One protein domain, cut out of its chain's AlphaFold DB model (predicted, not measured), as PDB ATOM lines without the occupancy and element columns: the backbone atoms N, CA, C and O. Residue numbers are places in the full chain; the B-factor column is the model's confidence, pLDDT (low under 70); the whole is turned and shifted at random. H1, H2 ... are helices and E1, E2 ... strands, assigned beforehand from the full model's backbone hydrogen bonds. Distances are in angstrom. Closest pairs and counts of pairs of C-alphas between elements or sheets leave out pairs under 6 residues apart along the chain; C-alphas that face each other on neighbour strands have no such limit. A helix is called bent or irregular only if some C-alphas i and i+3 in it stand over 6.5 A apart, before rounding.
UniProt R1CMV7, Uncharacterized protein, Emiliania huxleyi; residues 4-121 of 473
ATOM      1  N   ALA A   4     115.807  99.556 122.791       73.62
ATOM      2  CA  ALA A   4     114.657 100.457 122.805       73.62
ATOM      3  C   ALA A   4     113.413  99.809 122.174       73.62
ATOM      4  O   ALA A   4     112.376  99.726 122.819       73.62
ATOM      5  N   SER A   5     113.543  99.234 120.971       73.06
ATOM      6  CA  SER A   5     112.420  98.569 120.292       73.06
ATOM      7  C   SER A   5     111.921  97.314 121.020       73.06
ATOM      8  O   SER A   5     110.785  96.893 120.818       73.06
ATOM      9  N   ALA A   6     112.769  96.692 121.845       74.75
ATOM     10  CA  ALA A   6     112.388  95.597 122.733       74.75
ATOM     11  C   ALA A   6     111.567  96.071 123.937       74.75
ATOM     12  O   ALA A   6     110.627  95.394 124.337       74.75
ATOM     13  N   LEU A   7     111.935  97.218 124.512       78.50
ATOM     14  CA  LEU A   7     111.240  97.811 125.650       78.50
ATOM     15  C   LEU A   7     109.867  98.355 125.241       78.50
ATOM     16  O   LEU A   7     108.893  98.069 125.928       78.50
ATOM     17  N   SER A   8     109.763  99.033 124.094       78.94
ATOM     18  CA  SER A   8     108.477  99.530 123.582       78.94
ATOM     19  C   SER A   8     107.449  98.410 123.394       78.94
ATOM     20  O   SER A   8     106.293  98.578 123.747       78.94
ATOM     21  N   ARG A   9     107.872  97.221 122.939       76.94
ATOM     22  CA  ARG A   9     106.993  96.040 122.823       76.94
ATOM     23  C   ARG A   9     106.415  95.528 124.142       76.94
ATOM     24  O   ARG A   9     105.498  94.721 124.121       76.94
ATOM     25  N   ARG A  10     107.002  95.927 125.267       78.12
ATOM     26  CA  ARG A  10     106.558  95.574 126.618       78.12
ATOM     27  C   ARG A  10     105.808  96.726 127.290       78.12
ATOM     28  O   ARG A  10     105.791  96.791 128.515       78.12
ATOM     29  N   ASN A  11     105.275  97.654 126.500       80.62
ATOM     30  CA  ASN A  11     104.554  98.843 126.954       80.62
ATOM     31  C   ASN A  11     105.391  99.753 127.873       80.62
ATOM     32  O   ASN A  11     104.860 100.494 128.697       80.62
ATOM     33  N   TYR A  12     106.725  99.731 127.737       81.69
ATOM     34  CA  TYR A  12     107.561 100.763 128.347       81.69
ATOM     35  C   TYR A  12     107.572 102.000 127.451       81.69
ATOM     36  O   TYR A  12     107.962 101.922 126.284       81.69
ATOM     37  N   SER A  13     107.243 103.158 128.025       78.94
ATOM     38  CA  SER A  13     107.438 104.450 127.364       78.94
ATOM     39  C   SER A  13     108.938 104.726 127.201       78.94
ATOM     40  O   SER A  13     109.678 104.865 128.179       78.94
ATOM     41  N   VAL A  14     109.409 104.763 125.952       79.69
ATOM     42  CA  VAL A  14     110.808 105.056 125.615       79.69
ATOM     43  C   VAL A  14     110.906 106.505 125.161       79.69
ATOM     44  O   VAL A  14     110.598 106.827 124.021       79.69
ATOM     45  N   ALA A  15     111.374 107.376 126.054       70.62
ATOM     46  CA  ALA A  15     111.383 108.813 125.798       70.62
ATOM     47  C   ALA A  15     112.413 109.247 124.732       70.62
ATOM     48  O   ALA A  15     112.130 110.128 123.928       70.62
ATOM     49  N   TYR A  16     113.612 108.646 124.707       68.81
ATOM     50  CA  TYR A  16     114.672 109.029 123.760       68.81
ATOM     51  C   TYR A  16     115.563 107.844 123.383       68.81
ATOM     52  O   TYR A  16     115.930 107.024 124.227       68.81
ATOM     53  N   THR A  17     115.975 107.798 122.116       64.00
ATOM     54  CA  THR A  17     116.922 106.804 121.578       64.00
ATOM     55  C   THR A  17     118.202 107.434 121.012       64.00
ATOM     56  O   THR A  17     119.166 106.716 120.743       64.00
ATOM     57  N   ASP A  18     118.251 108.769 120.896       65.12
ATOM     58  CA  ASP A  18     119.391 109.533 120.378       65.12
ATOM     59  C   ASP A  18     120.145 110.284 121.492       65.12
ATOM     60  O   ASP A  18     119.597 111.129 122.209       65.12
ATOM     61  N   ALA A  19     121.452 110.025 121.586       59.81
ATOM     62  CA  ALA A  19     122.375 110.673 122.512       59.81
ATOM     63  C   ALA A  19     122.448 112.207 122.361       59.81
ATOM     64  O   ALA A  19     122.805 112.887 123.328       59.81
ATOM     65  N   SER A  20     122.130 112.759 121.182       58.66
ATOM     66  CA  SER A  20     122.183 114.201 120.912       58.66
ATOM     67  C   SER A  20     121.046 114.966 121.608       58.66
ATOM     68  O   SER A  20     121.312 115.934 122.327       58.66
ATOM     69  N   ARG A  21     119.806 114.468 121.497       58.12
ATOM     70  CA  ARG A  21     118.599 115.018 122.146       58.12
ATOM     71  C   ARG A  21     118.562 114.717 123.646       58.12
ATOM     72  O   ARG A  21     118.315 115.609 124.454       58.12
ATOM     73  N   THR A  22     118.969 113.505 124.038       61.50
ATOM     74  CA  THR A  22     119.003 113.054 125.448       61.50
ATOM     75  C   THR A  22     119.824 113.983 126.358       61.50
ATOM     76  O   THR A  22     119.579 114.075 127.561       61.50
ATOM     77  N   ARG A  23     120.810 114.703 125.807       64.00
ATOM     78  CA  ARG A  23     121.747 115.520 126.587       64.00
ATOM     79  C   ARG A  23     121.097 116.708 127.304       64.00
ATOM     80  O   ARG A  23     121.583 117.081 128.365       64.00
ATOM     81  N   ASN A  24     120.051 117.321 126.758       64.62
ATOM     82  CA  ASN A  24     119.468 118.518 127.378       64.62
ATOM     83  C   ASN A  24     118.237 118.195 128.231       64.62
ATOM     84  O   ASN A  24     118.036 118.832 129.267       64.62
ATOM     85  N   ASP A  25     117.495 117.147 127.868       75.56
ATOM     86  CA  ASP A  25     116.149 116.940 128.404       75.56
ATOM     87  C   ASP A  25     116.069 115.852 129.477       75.56
ATOM     88  O   ASP A  25     115.155 115.881 130.293       75.56
ATOM     89  N   ILE A  26     117.065 114.964 129.602       80.88
ATOM     90  CA  ILE A  26     117.008 113.829 130.544       80.88
ATOM     91  C   ILE A  26     116.715 114.233 131.996       80.88
ATOM     92  O   ILE A  26     116.009 113.529 132.710       80.88
ATOM     93  N   VAL A  27     117.215 115.383 132.458       82.62
ATOM     94  CA  VAL A  27     116.917 115.869 133.816       82.62
ATOM     95  C   VAL A  27     115.458 116.319 133.930       82.62
ATOM     96  O   VAL A  27     114.838 116.092 134.966       82.62
ATOM     97  N   ALA A  28     114.912 116.951 132.889       82.94
ATOM     98  CA  ALA A  28     113.514 117.362 132.847       82.94
ATOM     99  C   ALA A  28     112.581 116.143 132.807       82.94
ATOM    100  O   ALA A  28     111.602 116.111 133.545       82.94
ATOM    101  N   GLU A  29     112.938 115.114 132.038       82.50
ATOM    102  CA  GLU A  29     112.230 113.829 131.999       82.50
ATOM    103  C   GLU A  29     112.182 113.149 133.363       82.50
ATOM    104  O   GLU A  29     111.124 112.724 133.820       82.50
ATOM    105  N   VAL A  30     113.319 113.103 134.063       84.50
ATOM    106  CA  VAL A  30     113.382 112.532 135.414       84.50
ATOM    107  C   VAL A  30     112.475 113.288 136.372       84.50
ATOM    108  O   VAL A  30     111.772 112.670 137.165       84.50
ATOM    109  N   VAL A  31     112.447 114.619 136.283       83.62
ATOM    110  CA  VAL A  31     111.539 115.436 137.096       83.62
ATOM    111  C   VAL A  31     110.076 115.188 136.724       83.62
ATOM    112  O   VAL A  31     109.239 115.148 137.621       83.62
ATOM    113  N   ARG A  32     109.761 115.004 135.436       84.75
ATOM    114  CA  ARG A  32     108.387 114.779 134.965       84.75
ATOM    115  C   ARG A  32     107.840 113.418 135.401       84.75
ATOM    116  O   ARG A  32     106.692 113.346 135.822       84.75
ATOM    117  N   HIS A  33     108.658 112.369 135.333       82.50
ATOM    118  CA  HIS A  33     108.237 110.980 135.561       82.50
ATOM    119  C   HIS A  33     108.655 110.411 136.930       82.50
ATOM    120  O   HIS A  33     108.376 109.257 137.241       82.50
ATOM    121  N   GLY A  34     109.328 111.203 137.768       75.88
ATOM    122  CA  GLY A  34     109.632 110.881 139.163       75.88
ATOM    123  C   GLY A  34     110.820 109.942 139.375       75.88
ATOM    124  O   GLY A  34     111.588 110.183 140.305       75.88
ATOM    125  N   SER A  35     111.010 108.895 138.557       80.88
ATOM    126  CA  SER A  35     112.143 107.941 138.663       80.88
ATOM    127  C   SER A  35     112.305 107.029 137.421       80.88
ATOM    128  O   SER A  35     112.115 105.817 137.522       80.88
ATOM    129  N   PRO A  36     112.638 107.549 136.224       85.50
ATOM    130  CA  PRO A  36     112.813 106.704 135.043       85.50
ATOM    131  C   PRO A  36     114.095 105.859 135.120       85.50
ATOM    132  O   PRO A  36     115.079 106.230 135.775       85.50
ATOM    133  N   VAL A  37     114.107 104.747 134.383       87.12
ATOM    134  CA  VAL A  37     115.324 103.967 134.122       87.12
ATOM    135  C   VAL A  37     116.097 104.623 132.983       87.12
ATOM    136  O   VAL A  37     115.571 104.821 131.890       87.12
ATOM    137  N   VAL A  38     117.368 104.930 133.225       86.44
ATOM    138  CA  VAL A  38     118.277 105.485 132.221       86.44
ATOM    139  C   VAL A  38     119.311 104.426 131.876       86.44
ATOM    140  O   VAL A  38     120.103 104.043 132.732       86.44
ATOM    141  N   VAL A  39     119.343 103.976 130.621       86.19
ATOM    142  CA  VAL A  39     120.345 103.012 130.144       86.19
ATOM    143  C   VAL A  39     121.373 103.728 129.271       86.19
ATOM    144  O   VAL A  39     121.043 104.225 128.195       86.19
ATOM    145  N   LEU A  40     122.632 103.776 129.711       82.94
ATOM    146  CA  LEU A  40     123.716 104.405 128.954       82.94
ATOM    147  C   LEU A  40     124.552 103.381 128.190       82.94
ATOM    148  O   LEU A  40     125.281 102.578 128.774       82.94
ATOM    149  N   PHE A  41     124.513 103.501 126.868       82.00
ATOM    150  CA  PHE A  41     125.366 102.782 125.929       82.00
ATOM    151  C   PHE A  41     126.647 103.577 125.672       82.00
ATOM    152  O   PHE A  41     126.611 104.801 125.554       82.00
ATOM    153  N   GLY A  42     127.795 102.907 125.559       76.38
ATOM    154  CA  GLY A  42     129.025 103.591 125.141       76.38
ATOM    155  C   GLY A  42     129.572 104.618 126.140       76.38
ATOM    156  O   GLY A  42     130.322 105.514 125.749       76.38
ATOM    157  N   TYR A  43     129.214 104.508 127.423       77.62
ATOM    158  CA  TYR A  43     129.463 105.515 128.468       77.62
ATOM    159  C   TYR A  43     130.945 105.898 128.670       77.62
ATOM    160  O   TYR A  43     131.249 106.971 129.194       77.62
ATOM    161  N   TRP A  44     131.882 105.048 128.241       71.50
ATOM    162  CA  TRP A  44     133.329 105.301 128.259       71.50
ATOM    163  C   TRP A  44     133.789 106.335 127.220       71.50
ATOM    164  O   TRP A  44     134.870 106.898 127.374       71.50
ATOM    165  N   ASN A  45     132.997 106.582 126.171       67.25
ATOM    166  CA  ASN A  45     133.279 107.548 125.105       67.25
ATOM    167  C   ASN A  45     132.380 108.793 125.202       67.25
ATOM    168  O   ASN A  45     132.088 109.442 124.200       67.25
ATOM    169  N   ALA A  46     131.895 109.096 126.408       67.38
ATOM    170  CA  ALA A  46     131.024 110.234 126.646       67.38
ATOM    171  C   ALA A  46     131.709 111.553 126.249       67.38
ATOM    172  O   ALA A  46     132.845 111.827 126.647       67.38
ATOM    173  N   VAL A  47     130.995 112.384 125.487       67.69
ATOM    174  CA  VAL A  47     131.436 113.741 125.146       67.69
ATOM    175  C   VAL A  47     131.501 114.625 126.406       67.69
ATOM    176  O   VAL A  47     130.820 114.339 127.399       67.69
ATOM    177  N   PRO A  48     132.304 115.708 126.408       70.50
ATOM    178  CA  PRO A  48     132.337 116.650 127.526       70.50
ATOM    179  C   PRO A  48     130.929 117.131 127.915       70.50
ATOM    180  O   PRO A  48     130.105 117.425 127.051       70.50
ATOM    181  N   GLY A  49     130.643 117.196 129.218       73.31
ATOM    182  CA  GLY A  49     129.344 117.625 129.758       73.31
ATOM    183  C   GLY A  49     128.318 116.506 129.980       73.31
ATOM    184  O   GLY A  49     127.534 116.609 130.919       73.31
ATOM    185  N   THR A  50     128.368 115.390 129.234       76.62
ATOM    186  CA  THR A  50     127.455 114.241 129.450       76.62
ATOM    187  C   THR A  50     127.499 113.747 130.893       76.62
ATOM    188  O   THR A  50     126.475 113.378 131.459       76.62
ATOM    189  N   ARG A  51     128.681 113.799 131.516       76.75
ATOM    190  CA  ARG A  51     128.858 113.339 132.891       76.75
ATOM    191  C   ARG A  51     128.026 114.110 133.902       76.75
ATOM    192  O   ARG A  51     127.347 113.511 134.725       76.75
ATOM    193  N   GLU A  52     128.071 115.431 133.813       79.25
ATOM    194  CA  GLU A  52     127.383 116.323 134.742       79.25
ATOM    195  C   GLU A  52     125.862 116.193 134.616       79.25
ATOM    196  O   GLU A  52     125.149 116.139 135.617       79.25
ATOM    197  N   ILE A  53     125.372 116.068 133.384       81.44
ATOM    198  CA  ILE A  53     123.951 115.877 133.090       81.44
ATOM    199  C   ILE A  53     123.435 114.562 133.687       81.44
ATOM    200  O   ILE A  53     122.420 114.560 134.382       81.44
ATOM    201  N   VAL A  54     124.151 113.456 133.466       82.44
ATOM    202  CA  VAL A  54     123.768 112.140 133.999       82.44
ATOM    203  C   VAL A  54     123.799 112.148 135.529       82.44
ATOM    204  O   VAL A  54     122.851 111.693 136.161       82.44
ATOM    205  N   SER A  55     124.833 112.728 136.145       81.75
ATOM    206  CA  SER A  55     124.898 112.854 137.606       81.75
ATOM    207  C   SER A  55     123.733 113.670 138.174       81.75
ATOM    208  O   SER A  55     123.187 113.313 139.216       81.75
ATOM    209  N   ARG A  56     123.304 114.735 137.485       85.31
ATOM    210  CA  ARG A  56     122.113 115.508 137.873       85.31
ATOM    211  C   ARG A  56     120.823 114.702 137.740       85.31
ATOM    212  O   ARG A  56     119.965 114.835 138.604       85.31
ATOM    213  N   ALA A  57     120.687 113.888 136.695       86.31
ATOM    214  CA  ALA A  57     119.544 112.994 136.521       86.31
ATOM    215  C   ALA A  57     119.461 111.977 137.673       86.31
ATOM    216  O   ALA A  57     118.417 111.847 138.307       86.31
ATOM    217  N   VAL A  58     120.580 111.339 138.030       86.94
ATOM    218  CA  VAL A  58     120.639 110.409 139.171       86.94
ATOM    219  C   VAL A  58     120.309 111.111 140.489       86.94
ATOM    220  O   VAL A  58     119.494 110.618 141.261       86.94
ATOM    221  N   ALA A  59     120.842 112.314 140.721       87.00
ATOM    222  CA  ALA A  59     120.513 113.114 141.907       87.00
ATOM    223  C   ALA A  59     119.026 113.522 141.991       87.00
ATOM    224  O   ALA A  59     118.564 113.942 143.052       87.00
ATOM    225  N   LYS A  60     118.279 113.424 140.884       89.31
ATOM    226  CA  LYS A  60     116.834 113.667 140.810       89.31
ATOM    227  C   LYS A  60     115.987 112.393 140.885       89.31
ATOM    228  O   LYS A  60     114.771 112.518 140.854       89.31
ATOM    229  N   GLY A  61     116.602 111.217 141.036       89.00
ATOM    230  CA  GLY A  61     115.900 109.942 141.218       89.00
ATOM    231  C   GLY A  61     115.981 108.980 140.031       89.00
ATOM    232  O   GLY A  61     115.320 107.949 140.054       89.00
ATOM    233  N   ALA A  62     116.771 109.275 138.992       89.06
ATOM    234  CA  ALA A  62     116.947 108.340 137.879       89.06
ATOM    235  C   ALA A  62     117.647 107.045 138.329       89.06
ATOM    236  O   ALA A  62     118.715 107.102 138.947       89.06
ATOM    237  N   HIS A  63     117.108 105.886 137.935       89.44
ATOM    238  CA  HIS A  63     117.793 104.603 138.100       89.44
ATOM    239  C   HIS A  63     118.739 104.381 136.927       89.44
ATOM    240  O   HIS A  63     118.314 104.078 135.811       89.44
ATOM    241  N   LEU A  64     120.034 104.570 137.167       88.19
ATOM    242  CA  LEU A  64     121.028 104.525 136.106       88.19
ATOM    243  C   LEU A  64     121.619 103.123 135.932       88.19
ATOM    244  O   LEU A  64     122.204 102.549 136.852       88.19
ATOM    245  N   VAL A  65     121.540 102.636 134.698       89.00
ATOM    246  CA  VAL A  65     122.113 101.383 134.220       89.00
ATOM    247  C   VAL A  65     123.180 101.685 133.178       89.00
ATOM    248  O   VAL A  65     122.956 102.420 132.215       89.00
ATOM    249  N   LEU A  66     124.355 101.088 133.336       87.38
ATOM    250  CA  LEU A  66     125.436 101.189 132.362       87.38
ATOM    251  C   LEU A  66     125.482  99.924 131.520       87.38
ATOM    252  O   LEU A  66     125.697  98.847 132.063       87.38
ATOM    253  N   TYR A  67     125.318 100.040 130.205       87.06
ATOM    254  CA  TYR A  67     125.417  98.893 129.307       87.06
ATOM    255  C   TYR A  67     126.799  98.846 128.649       87.06
ATOM    256  O   TYR A  67     127.149  99.696 127.821       87.06
ATOM    257  N   GLN A  68     127.605  97.856 129.035       84.12
ATOM    258  CA  GLN A  68     128.864  97.522 128.385       84.12
ATOM    259  C   GLN A  68     128.583  96.655 127.158       84.12
ATOM    260  O   GLN A  68     128.218  95.490 127.274       84.12
ATOM    261  N   SER A  69     128.751  97.256 125.982       76.31
ATOM    262  CA  SER A  69     128.508  96.645 124.672       76.31
ATOM    263  C   SER A  69     129.788  96.295 123.913       76.31
ATOM    264  O   SER A  69     129.718  95.892 122.759       76.31
ATOM    265  N   GLU A  70     130.966  96.504 124.503       76.88
ATOM    266  CA  GLU A  70     132.259  96.233 123.877       76.88
ATOM    267  C   GLU A  70     133.109  95.279 124.742       76.88
ATOM    268  O   GLU A  70     132.969  95.222 125.967       76.88
ATOM    269  N   PRO A  71     134.012  94.505 124.124       76.88
ATOM    270  CA  PRO A  71     134.849  93.558 124.828       76.88
ATOM    271  C   PRO A  71     135.929  94.320 125.584       76.88
ATOM    272  O   PRO A  71     136.518  95.280 125.072       76.88
ATOM    273  N   LEU A  72     136.251  93.876 126.796       75.69
ATOM    274  CA  LEU A  72     137.305  94.524 127.563       75.69
ATOM    275  C   LEU A  72     138.665  94.326 126.888       75.69
ATOM    276  O   LEU A  72     139.076  93.212 126.564       75.69
ATOM    277  N   GLY A  73     139.427  95.414 126.749       69.38
ATOM    278  CA  GLY A  73     140.731  95.408 126.073       69.38
ATOM    279  C   GLY A  73     141.761  94.462 126.695       69.38
ATOM    280  O   GLY A  73     142.664  93.987 126.010       69.38
ATOM    281  N   VAL A  74     141.596  94.158 127.987       67.56
ATOM    282  CA  VAL A  74     142.469  93.233 128.729       67.56
ATOM    283  C   VAL A  74     142.276  91.801 128.259       67.56
ATOM    284  O   VAL A  74     143.243  91.045 128.247       67.56
ATOM    285  N   LEU A  75     141.059  91.456 127.834       68.25
ATOM    286  CA  LEU A  75     140.737  90.116 127.380       68.25
ATOM    287  C   LEU A  75     141.386  89.874 126.021       68.25
ATOM    288  O   LEU A  75     142.177  88.948 125.907       68.25
ATOM    289  N   TYR A  76     141.185  90.751 125.032       64.38
ATOM    290  CA  TYR A  76     141.611  90.459 123.656       64.38
ATOM    291  C   TYR A  76     142.994  90.973 123.236       64.38
ATOM    292  O   TYR A  76     143.570  90.413 122.308       64.38
ATOM    293  N   ASN A  77     143.563  92.001 123.881       62.19
ATOM    294  CA  ASN A  77     144.866  92.554 123.469       62.19
ATOM    295  C   ASN A  77     145.983  92.354 124.508       62.19
ATOM    296  O   ASN A  77     147.086  92.869 124.324       62.19
ATOM    297  N   ARG A  78     145.707  91.658 125.627       57.88
ATOM    298  CA  ARG A  78     146.630  91.442 126.771       57.88
ATOM    299  C   ARG A  78     147.327  92.711 127.294       57.88
ATOM    300  O   ARG A  78     148.275  92.638 128.071       57.88
ATOM    301  N   GLN A  79     146.841  93.879 126.896       51.34
ATOM    302  CA  GLN A  79     147.231  95.182 127.391       51.34
ATOM    303  C   GLN A  79     145.957  95.887 127.840       51.34
ATOM    304  O   GLN A  79     144.949  95.827 127.131       51.34
ATOM    305  N   PRO A  80     145.963  96.577 128.990       49.97
ATOM    306  CA  PRO A  80     144.872  97.466 129.336       49.97
ATOM    307  C   PRO A  80     144.855  98.612 128.320       49.97
ATOM    308  O   PRO A  80     145.551  99.615 128.478       49.97
ATOM    309  N   LEU A  81     144.079  98.455 127.247       48.50
ATOM    310  CA  LEU A  81     143.771  99.552 126.341       48.50
ATOM    311  C   LEU A  81     143.175 100.706 127.158       48.50
ATOM    312  O   LEU A  81     142.562 100.489 128.208       48.50
ATOM    313  N   ALA A  82     143.322 101.933 126.653       50.25
ATOM    314  CA  ALA A  82     142.759 103.146 127.254       50.25
ATOM    315  C   ALA A  82     141.285 102.972 127.685       50.25
ATOM    316  O   ALA A  82     140.872 103.518 128.699       50.25
ATOM    317  N   HIS A  83     140.530 102.116 126.992       52.25
ATOM    318  CA  HIS A  83     139.155 101.739 127.313       52.25
ATOM    319  C   HIS A  83     138.948 101.140 128.723       52.25
ATOM    320  O   HIS A  83     138.031 101.555 129.423       52.25
ATOM    321  N   ASN A  84     139.820 100.243 129.204       56.69
ATOM    322  CA  ASN A  84     139.690  99.690 130.566       56.69
ATOM    323  C   ASN A  84     139.983 100.751 131.627       56.69
ATOM    324  O   ASN A  84     139.376 100.758 132.697       56.69
ATOM    325  N   LYS A  85     140.913 101.668 131.312       57.56
ATOM    326  CA  LYS A  85     141.125 102.855 132.134       57.56
ATOM    327  C   LYS A  85     139.875 103.719 132.125       57.56
ATOM    328  O   LYS A  85     139.544 104.200 133.181       57.56
ATOM    329  N   HIS A  86     139.150 103.881 131.019       59.91
ATOM    330  CA  HIS A  86     137.914 104.668 131.025       59.91
ATOM    331  C   HIS A  86     136.819 104.057 131.900       59.91
ATOM    332  O   HIS A  86     136.244 104.809 132.669       59.91
ATOM    333  N   ILE A  87     136.604 102.735 131.866       65.25
ATOM    334  CA  ILE A  87     135.595 102.046 132.700       65.25
ATOM    335  C   ILE A  87     135.921 102.157 134.196       65.25
ATOM    336  O   ILE A  87     135.049 102.485 134.999       65.25
ATOM    337  N   LEU A  88     137.181 101.918 134.577       62.22
ATOM    338  CA  LEU A  88     137.612 101.965 135.980       62.22
ATOM    339  C   LEU A  88     137.960 103.381 136.476       62.22
ATOM    340  O   LEU A  88     137.894 103.637 137.676       62.22
ATOM    341  N   ALA A  89     138.353 104.301 135.587       57.06
ATOM    342  CA  ALA A  89     138.609 105.710 135.912       57.06
ATOM    343  C   ALA A  89     137.324 106.527 135.999       57.06
ATOM    344  O   ALA A  89     137.339 107.576 136.633       57.06
ATOM    345  N   THR A  90     136.191 106.017 135.515       59.41
ATOM    346  CA  THR A  90     134.882 106.377 136.074       59.41
ATOM    347  C   THR A  90     134.740 105.871 137.515       59.41
ATOM    348  O   THR A  90     133.671 105.487 137.925       59.41
ATOM    349  N   LYS A  91     135.780 105.879 138.355       45.19
ATOM    350  CA  LYS A  91     135.730 105.412 139.753       45.19
ATOM    351  C   LYS A  91     134.614 106.091 140.585       45.19
ATOM    352  O   LYS A  91     134.252 105.591 141.641       45.19
ATOM    353  N   GLU A  92     134.034 107.169 140.056       55.59
ATOM    354  CA  GLU A  92     132.732 107.765 140.369       55.59
ATOM    355  C   GLU A  92     131.719 107.455 139.232       55.59
ATOM    356  O   GLU A  92     131.396 108.345 138.447       55.59
ATOM    357  N   LEU A  93     131.290 106.195 139.041       61.22
ATOM    358  CA  LEU A  93     130.544 105.705 137.852       61.22
ATOM    359  C   LEU A  93     129.099 106.236 137.892       61.22
ATOM    360  O   LEU A  93     128.158 105.480 138.079       61.22
ATOM    361  N   TYR A  94     128.931 107.555 137.794       69.25
ATOM    362  CA  TYR A  94     127.673 108.305 137.793       69.25
ATOM    363  C   TYR A  94     126.721 108.042 138.968       69.25
ATOM    364  O   TYR A  94     125.569 108.458 138.901       69.25
ATOM    365  N   ASN A  95     127.178 107.368 140.030       75.50
ATOM    366  CA  ASN A  95     126.295 106.759 141.027       75.50
ATOM    367  C   ASN A  95     125.267 105.807 140.373       75.50
ATOM    368  O   ASN A  95     124.095 105.795 140.734       75.50
ATOM    369  N   ALA A  96     125.715 105.055 139.360       83.94
ATOM    370  CA  ALA A  96     124.930 104.028 138.696       83.94
ATOM    371  C   ALA A  96     124.524 102.937 139.684       83.94
ATOM    372  O   ALA A  96     125.284 102.585 140.585       83.94
ATOM    373  N   SER A  97     123.341 102.379 139.472       83.12
ATOM    374  CA  SER A  97     122.817 101.282 140.276       83.12
ATOM    375  C   SER A  97     123.361  99.940 139.787       83.12
ATOM    376  O   SER A  97     123.679  99.052 140.580       83.12
ATOM    377  N   GLU A  98     123.479  99.788 138.464       89.19
ATOM    378  CA  GLU A  98     123.831  98.518 137.833       89.19
ATOM    379  C   GLU A  98     124.731  98.693 136.606       89.19
ATOM    380  O   GLU A  98     124.698  99.715 135.914       89.19
ATOM    381  N   LEU A  99     125.501  97.647 136.308       88.75
ATOM    382  CA  LEU A  99     126.209  97.481 135.045       88.75
ATOM    383  C   LEU A  99     125.741  96.188 134.379       88.75
ATOM    384  O   LEU A  99     125.831  95.095 134.943       88.75
ATOM    385  N   TRP A 100     125.235  96.334 133.166       90.12
ATOM    386  CA  TRP A 100     124.801  95.255 132.297       90.12
ATOM    387  C   TRP A 100     125.877  94.993 131.249       90.12
ATOM    388  O   TRP A 100     126.418  95.932 130.671       90.12
ATOM    389  N   ASP A 101     126.186  93.730 130.997       88.81
ATOM    390  CA  ASP A 101     127.213  93.329 130.037       88.81
ATOM    391  C   ASP A 101     126.739  92.111 129.248       88.81
ATOM    392  O   ASP A 101     126.043  91.245 129.783       88.81
ATOM    393  N   TYR A 102     127.116  92.037 127.979       86.38
ATOM    394  CA  TYR A 102     126.771  90.917 127.108       86.38
ATOM    395  C   TYR A 102     127.746  89.735 127.226       86.38
ATOM    396  O   TYR A 102     127.486  88.687 126.643       86.38
ATOM    397  N   SER A 103     128.873  89.889 127.929       86.69
ATOM    398  CA  SER A 103     129.908  88.862 128.050       86.69
ATOM    399  C   SER A 103     130.098  88.397 129.487       86.69
ATOM    400  O   SER A 103     130.397  89.184 130.387       86.69
ATOM    401  N   LEU A 104     130.064  87.080 129.698       88.00
ATOM    402  CA  LEU A 104     130.401  86.495 130.995       88.00
ATOM    403  C   LEU A 104     131.877  86.690 131.345       88.00
ATOM    404  O   LEU A 104     132.209  86.884 132.514       88.00
ATOM    405  N   ALA A 105     132.754  86.685 130.339       84.94
ATOM    406  CA  ALA A 105     134.179  86.942 130.522       84.94
ATOM    407  C   ALA A 105     134.440  88.375 131.011       84.94
ATOM    408  O   ALA A 105     135.233  88.586 131.933       84.94
ATOM    409  N   ASN A 106     133.733  89.362 130.445       86.06
ATOM    410  CA  ASN A 106     133.803  90.736 130.936       86.06
ATOM    411  C   ASN A 106     133.327  90.825 132.389       86.06
ATOM    412  O   ASN A 106     134.006  91.422 133.224       86.06
ATOM    413  N   LEU A 107     132.184  90.210 132.704       88.00
ATOM    414  CA  LEU A 107     131.609  90.239 134.049       88.00
ATOM    415  C   LEU A 107     132.509  89.588 135.094       88.00
ATOM    416  O   LEU A 107     132.640  90.114 136.199       88.00
ATOM    417  N   GLU A 108     133.135  88.459 134.763       88.12
ATOM    418  CA  GLU A 108     134.087  87.807 135.658       88.12
ATOM    419  C   GLU A 108     135.267  88.723 135.973       88.12
ATOM    420  O   GLU A 108     135.645  88.859 137.140       88.12
ATOM    421  N   TRP A 109     135.791  89.414 134.959       85.31
ATOM    422  CA  TRP A 109     136.851  90.387 135.167       85.31
ATOM    423  C   TRP A 109     136.374  91.614 135.950       85.31
ATOM    424  O   TRP A 109     137.098  92.086 136.819       85.31
ATOM    425  N   LEU A 110     135.175  92.144 135.690       84.81
ATOM    426  CA  LEU A 110     134.654  93.347 136.353       84.81
ATOM    427  C   LEU A 110     134.349  93.123 137.835       84.81
ATOM    428  O   LEU A 110     134.556  94.034 138.634       84.81
ATOM    429  N   ARG A 111     133.894  91.925 138.214       88.12
ATOM    430  CA  ARG A 111     133.422  91.594 139.568       88.12
ATOM    431  C   ARG A 111     134.369  92.012 140.705       88.12
ATOM    432  O   ARG A 111     133.878  92.601 141.662       88.12
ATOM    433  N   PRO A 112     135.693  91.771 140.645       86.31
ATOM    434  CA  PRO A 112     136.611  92.253 141.680       86.31
ATOM    435  C   PRO A 112     136.978  93.749 141.583       86.31
ATOM    436  O   PRO A 112     137.648  94.254 142.481       86.31
ATOM    437  N   HIS A 113     136.592  94.463 140.520       81.75
ATOM    438  CA  HIS A 113     137.048  95.834 140.242       81.75
ATOM    439  C   HIS A 113     135.981  96.920 140.423       81.75
ATOM    440  O   HIS A 113     136.342  98.093 140.539       81.75
ATOM    441  N   VAL A 114     134.694  96.566 140.439       80.12
ATOM    442  CA  VAL A 114     133.589  97.523 140.593       80.12
ATOM    443  C   VAL A 114     132.654  97.113 141.726       80.12
ATOM    444  O   VAL A 114     132.440  95.930 141.970       80.12
ATOM    445  N   GLN A 115     132.084  98.100 142.416       82.12
ATOM    446  CA  GLN A 115     131.073  97.896 143.460       82.12
ATOM    447  C   GLN A 115     129.685  98.227 142.902       82.12
ATOM    448  O   GLN A 115     129.065  99.202 143.307       82.12
ATOM    449  N   LEU A 116     129.238  97.453 141.912       83.31
ATOM    450  CA  LEU A 116     127.931  97.603 141.269       83.31
ATOM    451  C   LEU A 116     127.243  96.246 141.160       83.31
ATOM    452  O   LEU A 116     127.909  95.210 141.093       83.31
ATOM    453  N   THR A 117     125.916  96.260 141.065       88.81
ATOM    454  CA  THR A 117     125.169  95.075 140.638       88.81
ATOM    455  C   THR A 117     125.531  94.774 139.189       88.81
ATOM    456  O   THR A 117     125.311  95.592 138.299       88.81
ATOM    457  N   LEU A 118     126.112  93.599 138.959       88.81
ATOM    458  CA  LEU A 118     126.530  93.138 137.641       88.81
ATOM    459  C   LEU A 118     125.490  92.175 137.067       88.81
ATOM    460  O   LEU A 118     125.174  91.174 137.712       88.81
ATOM    461  N   ARG A 119     124.996  92.439 135.852       89.38
ATOM    462  CA  ARG A 119     124.038  91.559 135.163       89.38
ATOM    463  C   ARG A 119     124.532  91.150 133.783       89.38
ATOM    464  O   ARG A 119     125.002  91.981 133.011       89.38
ATOM    465  N   HIS A 120     124.377  89.867 133.472       87.44
ATOM    466  CA  HIS A 120     124.539  89.357 132.115       87.44
ATOM    467  C   HIS A 120     123.271  89.657 131.319       87.44
ATOM    468  O   HIS A 120     122.181  89.299 131.766       87.44
ATOM    469  N   VAL A 121     123.403  90.341 130.184       84.12
ATOM    470  CA  VAL A 121     122.269  90.777 129.368       84.12
ATOM    471  C   VAL A 121     122.476  90.405 127.897       84.12
ATOM    472  O   VAL A 121     123.415  90.894 127.265       84.12
TER     473      VAL A 121
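What this domain is: This is residues 4 to 121 of the 473 residues of an uncharacterized protein of Emiliania huxleyi (UniProt R1CMV7). A twisted wall of four parallel strands, E1 to E4 side by side in chain order, has H2 and H3 packed together near its E1 end and H6 over E3 towards its other edge. The small helices H4 and H5 lie off the sheet on a loop between E2 and E3 that reaches far along the longest axis, and residues 6 to 11, of which 6 to 8 belong to H1, stick out. The printed part has 118 residues, with six named helices and four named strands in the order H1 H2 E1 H3 E2 H4 H5 E3 H6 E4, of mixed class. It is compact, with a radius of gyration of the C-alphas of 14.7 A and spans of 45 by 31 by 24 A.

Where its parts are: H1 is residues 4 to 8, beginning at C-alpha 4 at (114.657, 100.457, 122.805). H2, residues 19 to 33, is 19.2 A long and irregular, with C-alphas 24 and 27 7.4 A apart. E1 is residues 37 to 41, 13.0 A, and H3 is residues 50 to 59, 14.3 A. E2, residues 63 to 68, spans 16.3 A from C-alpha 63 at (117.793, 104.603, 138.100). H4 is residues 73 to 77, H5 82 to 89, E3 98 to 101 and H6 104 to 110. E4, residues 117 to 120, ends at C-alpha 120 at (124.539, 89.357, 132.115).

How they stand to each other: The sheet is only just strongly twisted, with C-alphas up to 4.2 A off its best plane. E1 and E2 are parallel at 22 degrees, with N 38 and O 63 2.9 A apart, within hydrogen-bond range. E2 and E3 are parallel at 24 degrees, with N 100 and O 66 at 2.8 A. E3 and E4 are parallel at 23 degrees, with N 99 and O 117 at 2.9 A. E1, H3, E2, then E2, H4, H5, E3, then E3, H6, E4 are strand-helix-strand units, two parallel neighbour strands with one or more helices between, each with a right-handed crossover. H2 and H3 touch, the C-alphas of Val 27 and Ala 57 being closest at 4.7 A, at a shallow tilt of 10 degrees, the same way; both only graze the sheet. H6 is on the sheet at a height of 8.6 A, over E3 and along the strands, at 25 degrees to E3 on the local plane. H4 and H5 only just touch, with 3 pairs of C-alphas within 8 A, Gly 73 and Asn 84 closest at 6.3 A. H1 and H2 are apart. Every O i to N i+4 pair is within hydrogen-bond range in H1, H3, H4, H5 and H6; in H2 6 of 11 are.

The domain as a whole: The C-alphas of Arg 32 and Arg 78, the two farthest apart, are 45.5 A apart. The printed part has no cut and no long link. Mean pLDDT of the printed part is 76.3; residues 16 to 24, 45 to 47 and 73 to 94 are under 70.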